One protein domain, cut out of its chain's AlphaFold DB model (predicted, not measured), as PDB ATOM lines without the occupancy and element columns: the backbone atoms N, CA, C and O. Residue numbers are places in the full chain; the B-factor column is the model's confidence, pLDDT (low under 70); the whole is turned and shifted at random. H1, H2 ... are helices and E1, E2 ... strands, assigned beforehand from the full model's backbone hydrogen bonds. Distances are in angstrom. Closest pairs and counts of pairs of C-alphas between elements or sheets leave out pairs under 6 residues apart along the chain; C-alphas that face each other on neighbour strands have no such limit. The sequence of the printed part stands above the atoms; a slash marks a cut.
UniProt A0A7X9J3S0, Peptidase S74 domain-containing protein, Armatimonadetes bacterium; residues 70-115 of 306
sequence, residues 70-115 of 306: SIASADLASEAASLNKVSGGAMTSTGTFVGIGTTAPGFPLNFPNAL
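This is residues 70 to 115 of the 306 residues of the protein "Peptidase S74 domain-containing protein" of Armatimonadetes bacterium (UniProt A0A7X9J3S0). This stretch has little regular structure: the small hairpin of strands E1 and E2 is in the middle, the short helix H1 is beside E1, and the unnamed ends run out to opposite ends of the long axis. Beyond E2, a short parallel pairing ties residues 109 to 110 to residues 98 to 99. The printed part has 46 residues, 14 of them in named elements, in the order H1, E1, E2; the class is mixed, the sheet antiparallel. It is only just loose, close to compact, with a radius of gyration of the C-alphas of 11.5 A and spans of 42 by 19 by 11 A.

H1, residues 81 to 86, begins at C-alpha 81 (3.080, 14.914, 81.404). E1, residues 91 to 94, is 10.2 A long. E2, residues 97 to 100, is 10.1 A long and ends at C-alpha 100 (-7.357, 13.005, 72.204).

The closest C-alphas of H1 and E1, those of Asn 84 and Thr 92, are 5.3 A apart. H1 and E2 are apart. In the hairpin E1 and E2, at 156 degrees, N 92 and O 99 are within hydrogen-bond range at 2.9 A. In H1 every O i to N i+4 pair is within range.

The C-alphas farthest apart, Ser 70 and Leu 115, are 41.8 A apart. The printed part has no cut, and both links are tight. Confidence is under 70 at residues 73 to 74 and 77 to 85.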
ATOM      1  N   SER A  70       4.049  33.299  85.865       82.69
ATOM      2  CA  SER A  70       5.413  33.105  86.408       82.69
ATOM      3  C   SER A  70       6.009  31.713  86.174       82.69
ATOM      4  O   SER A  70       7.214  31.543  86.322       82.69
ATOM      5  N   ILE A  71       5.185  30.736  85.791       83.38
ATOM      6  CA  ILE A  71       5.625  29.381  85.446       83.38
ATOM      7  C   ILE A  71       5.884  29.327  83.938       83.38
ATOM      8  O   ILE A  71       4.946  29.315  83.137       83.38
ATOM      9  N   ALA A  72       7.157  29.313  83.551       73.06
ATOM     10  CA  ALA A  72       7.580  29.204  82.164       73.06
ATOM     11  C   ALA A  72       7.470  27.758  81.657       73.06
ATOM     12  O   ALA A  72       7.413  26.793  82.419       73.06
ATOM     13  N   SER A  73       7.513  27.574  80.335       64.88
ATOM     14  CA  SER A  73       7.510  26.232  79.733       64.88
ATOM     15  C   SER A  73       8.690  25.360  80.178       64.88
ATOM     16  O   SER A  73       8.576  24.146  80.113       64.88
ATOM     17  N   ALA A  74       9.801  25.955  80.632       66.69
ATOM     18  CA  ALA A  74      10.939  25.226  81.200       66.69
ATOM     19  C   ALA A  74      10.664  24.689  82.621       66.69
ATOM     20  O   ALA A  74      11.248  23.682  83.011       66.69
ATOM     21  N   ASP A  75       9.757  25.331  83.364       74.25
ATOM     22  CA  ASP A  75       9.345  24.919  84.714       74.25
ATOM     23  C   ASP A  75       8.311  23.780  84.665       74.25
ATOM     24  O   ASP A  75       8.178  22.979  85.593       74.25
ATOM     25  N   LEU A  76       7.585  23.672  83.548       74.25
ATOM     26  CA  LEU A  76       6.720  22.542  83.223       74.25
ATOM     27  C   LEU A  76       7.564  21.470  82.521       74.25
ATOM     28  O   LEU A  76       7.843  21.593  81.335       74.25
ATOM     29  N   ALA A  77       7.974  20.422  83.243       61.94
ATOM     30  CA  ALA A  77       8.814  19.337  82.710       61.94
ATOM     31  C   ALA A  77       8.452  18.931  81.257       61.94
ATOM     32  O   ALA A  77       7.278  18.734  80.937       61.94
ATOM     33  N   SER A  78       9.467  18.775  80.399       52.62
ATOM     34  CA  SER A  78       9.386  18.786  78.924       52.62
ATOM     35  C   SER A  78       8.741  17.569  78.242       52.62
ATOM     36  O   SER A  78       8.914  17.388  77.042       52.62
ATOM     37  N   GLU A  79       8.000  16.726  78.958       61.88
ATOM     38  CA  GLU A  79       7.448  15.477  78.414       61.88
ATOM     39  C   GLU A  79       5.914  15.449  78.421       61.88
ATOM     40  O   GLU A  79       5.263  16.327  78.992       61.88
ATOM     41  N   ALA A  80       5.343  14.392  77.824       51.72
ATOM     42  CA  ALA A  80       3.918  14.010  77.755       51.72
ATOM     43  C   ALA A  80       3.047  14.381  78.979       51.72
ATOM     44  O   ALA A  80       1.839  14.606  78.864       51.72
ATOM     45  N   ALA A  81       3.669  14.467  80.155       55.97
ATOM     46  CA  ALA A  81       3.080  14.914  81.404       55.97
ATOM     47  C   ALA A  81       2.535  16.355  81.371       55.97
ATOM     48  O   ALA A  81       1.594  16.625  82.108       55.97
ATOM     49  N   SER A  82       3.066  17.274  80.556       69.00
ATOM     50  CA  SER A  82       2.623  18.678  80.554       69.00
ATOM     51  C   SER A  82       1.206  18.833  79.979       69.00
ATOM     52  O   SER A  82       0.315  19.334  80.662       69.00
ATOM     53  N   LEU A  83       0.928  18.283  78.789       67.88
ATOM     54  CA  LEU A  83      -0.421  18.317  78.201       67.88
ATOM     55  C   LEU A  83      -1.431  17.485  78.995       67.88
ATOM     56  O   LEU A  83      -2.576  17.900  79.166       67.88
ATOM     57  N   ASN A  84      -1.014  16.323  79.502       64.81
ATOM     58  CA  ASN A  84      -1.887  15.459  80.289       64.81
ATOM     59  C   ASN A  84      -2.301  16.147  81.606       64.81
ATOM     60  O   ASN A  84      -3.481  16.171  81.945       64.81
ATOM     61  N   LYS A  85      -1.363  16.821  82.288       65.69
ATOM     62  CA  LYS A  85      -1.644  17.597  83.508       65.69
ATOM     63  C   LYS A  85      -2.499  18.838  83.246       65.69
ATOM     64  O   LYS A  85      -3.348  19.156  84.070       65.69
ATOM     65  N   VAL A  86      -2.309  19.517  82.113       70.69
ATOM     66  CA  VAL A  86      -3.087  20.716  81.742       70.69
ATOM     67  C   VAL A  86      -4.501  20.357  81.266       70.69
ATOM     68  O   VAL A  86      -5.444  21.088  81.547       70.69
ATOM     69  N   SER A  87      -4.677  19.225  80.580       73.44
ATOM     70  CA  SER A  87      -5.976  18.794  80.031       73.44
ATOM     71  C   SER A  87      -6.790  17.889  80.962       73.44
ATOM     72  O   SER A  87      -7.839  17.387  80.557       73.44
ATOM     73  N   GLY A  88      -6.307  17.621  82.181       70.88
ATOM     74  CA  GLY A  88      -6.938  16.653  83.084       70.88
ATOM     75  C   GLY A  88      -6.961  15.227  82.515       70.88
ATOM     76  O   GLY A  88      -7.891  14.471  82.774       70.88
ATOM     77  N   GLY A  89      -5.968  14.876  81.695       74.31
ATOM     78  CA  GLY A  89      -5.823  13.568  81.057       74.31
ATOM     79  C   GLY A  89      -6.576  13.386  79.738       74.31
ATOM     80  O   GLY A  89      -6.434  12.337  79.112       74.31
ATOM     81  N   ALA A  90      -7.338  14.383  79.276       82.44
ATOM     82  CA  ALA A  90      -8.092  14.291  78.023       82.44
ATOM     83  C   ALA A  90      -7.191  14.278  76.772       82.44
ATOM     84  O   ALA A  90      -7.539  13.663  75.760       82.44
ATOM     85  N   MET A  91      -6.031  14.934  76.839       90.00
ATOM     86  CA  MET A  91      -5.054  15.023  75.757       90.00
ATOM     87  C   MET A  91      -3.697  14.477  76.205       90.00
ATOM     88  O   MET A  91      -3.225  14.760  77.304       90.00
ATOM     89  N   THR A  92      -3.045  13.710  75.335       85.38
ATOM     90  CA  THR A  92      -1.693  13.179  75.554       85.38
ATOM     91  C   THR A  92      -0.809  13.537  74.367       85.38
ATOM     92  O   THR A  92      -1.246  13.423  73.225       85.38
ATOM     93  N   SER A  93       0.436  13.945  74.618       85.44
ATOM     94  CA  SER A  93       1.472  14.000  73.584       85.44
ATOM     95  C   SER A  93       2.398  12.792  73.701       85.44
ATOM     96  O   SER A  93       2.750  12.366  74.797       85.44
ATOM     97  N   THR A  94       2.783  12.193  72.579       84.50
ATOM     98  CA  THR A  94       3.765  11.096  72.546       84.50
ATOM     99  C   THR A  94       4.670  11.308  71.344       84.50
ATOM    100  O   THR A  94       4.222  11.217  70.201       84.50
ATOM    101  N   GLY A  95       5.934  11.661  71.594       84.75
ATOM    102  CA  GLY A  95       6.826  12.151  70.542       84.75
ATOM    103  C   GLY A  95       6.256  13.413  69.884       84.75
ATOM    104  O   GLY A  95       5.989  14.402  70.561       84.75
ATOM    105  N   THR A  96       6.037  13.368  68.568       87.06
ATOM    106  CA  THR A  96       5.472  14.475  67.773       87.06
ATOM    107  C   THR A  96       3.952  14.394  67.584       87.06
ATOM    108  O   THR A  96       3.391  15.175  66.816       87.06
ATOM    109  N   PHE A  97       3.273  13.447  68.238       91.75
ATOM    110  CA  PHE A  97       1.853  13.161  68.021       91.75
ATOM    111  C   PHE A  97       0.974  13.603  69.190       91.75
ATOM    112  O   PHE A  97       1.401  13.569  70.345       91.75
ATOM    113  N   VAL A  98      -0.278  13.953  68.886       91.81
ATOM    114  CA  VAL A  98      -1.331  14.306  69.842       91.81
ATOM    115  C   VAL A  98      -2.432  13.246  69.809       91.81
ATOM    116  O   VAL A  98      -3.057  12.989  68.780       91.81
ATOM    117  N   GLY A  99      -2.695  12.639  70.960       92.56
ATOM    118  CA  GLY A  99      -3.858  11.796  71.200       92.56
ATOM    119  C   GLY A  99      -4.939  12.567  71.949       92.56
ATOM    120  O   GLY A  99      -4.653  13.176  72.979       92.56
ATOM    121  N   ILE A 100      -6.182  12.513  71.469       93.88
ATOM    122  CA  ILE A 100      -7.357  13.005  72.204       93.88
ATOM    123  C   ILE A 100      -8.162  11.786  72.638       93.88
ATOM    124  O   ILE A 100      -8.656  11.041  71.796       93.88
ATOM    125  N   GLY A 101      -8.243  11.538  73.946       91.56
ATOM    126  CA  GLY A 101      -8.873  10.339  74.510       91.56
ATOM    127  C   GLY A 101      -8.077   9.039  74.317       91.56
ATOM    128  O   GLY A 101      -8.594   7.964  74.607       91.56
ATOM    129  N   THR A 102      -6.833   9.109  73.834       90.56
ATOM    130  CA  THR A 102      -5.927   7.961  73.666       90.56
ATOM    131  C   THR A 102      -4.516   8.307  74.135       90.56
ATOM    132  O   THR A 102      -4.036   9.415  73.902       90.56
ATOM    133  N   THR A 103      -3.850   7.356  74.790       87.88
ATOM    134  CA  THR A 103      -2.498   7.515  75.352       87.88
ATOM    135  C   THR A 103      -1.389   7.007  74.432       87.88
ATOM    136  O   THR A 103      -0.219   7.240  74.710       87.88
ATOM    137  N   ALA A 104      -1.744   6.328  73.341       90.44
ATOM    138  CA  ALA A 104      -0.800   5.787  72.367       90.44
ATOM    139  C   ALA A 104      -1.203   6.223  70.947       90.44
ATOM    140  O   ALA A 104      -1.692   5.405  70.160       90.44
ATOM    141  N   PRO A 105      -1.091   7.523  70.614       93.44
ATOM    142  CA  PRO A 105      -1.388   7.993  69.269       93.44
ATOM    143  C   PRO A 105      -0.415   7.368  68.255       93.44
ATOM    144  O   PRO A 105       0.797   7.456  68.418       93.44
ATOM    145  N   GLY A 106      -0.951   6.742  67.202       94.31
ATOM    146  CA  GLY A 106      -0.160   6.203  66.083       94.31
ATOM    147  C   GLY A 106       0.015   7.176  64.908       94.31
ATOM    148  O   GLY A 106       0.749   6.880  63.971       94.31
ATOM    149  N   PHE A 107      -0.663   8.326  64.957       96.00
ATOM    150  CA  PHE A 107      -0.683   9.365  63.925       96.00
ATOM    151  C   PHE A 107      -0.616  10.755  64.577       96.00
ATOM    152  O   PHE A 107      -0.997  10.871  65.745       96.00
ATOM    153  N   PRO A 108      -0.210  11.817  63.845       95.75
ATOM    154  CA  PRO A 108      -0.049  13.166  64.401       95.75
ATOM    155  C   PRO A 108      -1.244  13.710  65.188       95.75
ATOM    156  O   PRO A 108      -1.038  14.356  66.210       95.75
ATOM    157  N   LEU A 109      -2.470  13.411  64.756       95.44
ATOM    158  CA  LEU A 109      -3.689  13.597  65.539       95.44
ATOM    159  C   LEU A 109      -4.462  12.280  65.528       95.44
ATOM    160  O   LEU A 109      -4.885  11.825  64.466       95.44
ATOM    161  N   ASN A 110      -4.626  11.663  66.694       95.56
ATOM    162  CA  ASN A 110      -5.234  10.343  66.803       95.56
ATOM    163  C   ASN A 110      -6.362  10.314  67.840       95.56
ATOM    164  O   ASN A 110      -6.229  10.834  68.947       95.56
ATOM    165  N   PHE A 111      -7.444   9.627  67.489       96.25
ATOM    166  CA  PHE A 111      -8.587   9.354  68.361       96.25
ATOM    167  C   PHE A 111      -8.654   7.847  68.671       96.25
ATOM    168  O   PHE A 111      -8.022   7.048  67.972       96.25
ATOM    169  N   PRO A 112      -9.407   7.410  69.695       95.50
ATOM    170  CA  PRO A 112      -9.576   5.994  70.001       95.50
ATOM    171  C   PRO A 112     -10.202   5.222  68.840       95.50
ATOM    172  O   PRO A 112     -11.079   5.746  68.141       95.50
ATOM    173  N   ASN A 113      -9.819   3.946  68.710       95.06
ATOM    174  CA  ASN A 113     -10.434   2.983  67.792       95.06
ATOM    175  C   ASN A 113     -11.816   2.531  68.306       95.06
ATOM    176  O   ASN A 113     -12.036   1.376  68.663       95.06
ATOM    177  N   ALA A 114     -12.727   3.489  68.404       96.25
ATOM    178  CA  ALA A 114     -14.129   3.305  68.733       96.25
ATOM    179  C   ALA A 114     -14.973   3.924  67.615       96.25
ATOM    180  O   ALA A 114     -14.517   4.847  66.940       96.25
ATOM    181  N   LEU A 115     -16.199   3.454  67.420       97.88
ATOM    182  CA  LEU A 115     -17.148   4.122  66.526       97.88
ATOM    183  C   LEU A 115     -17.722   5.387  67.185       97.88
ATOM    184  O   LEU A 115     -17.522   5.616  68.379       97.88
TER     185      LEU A 115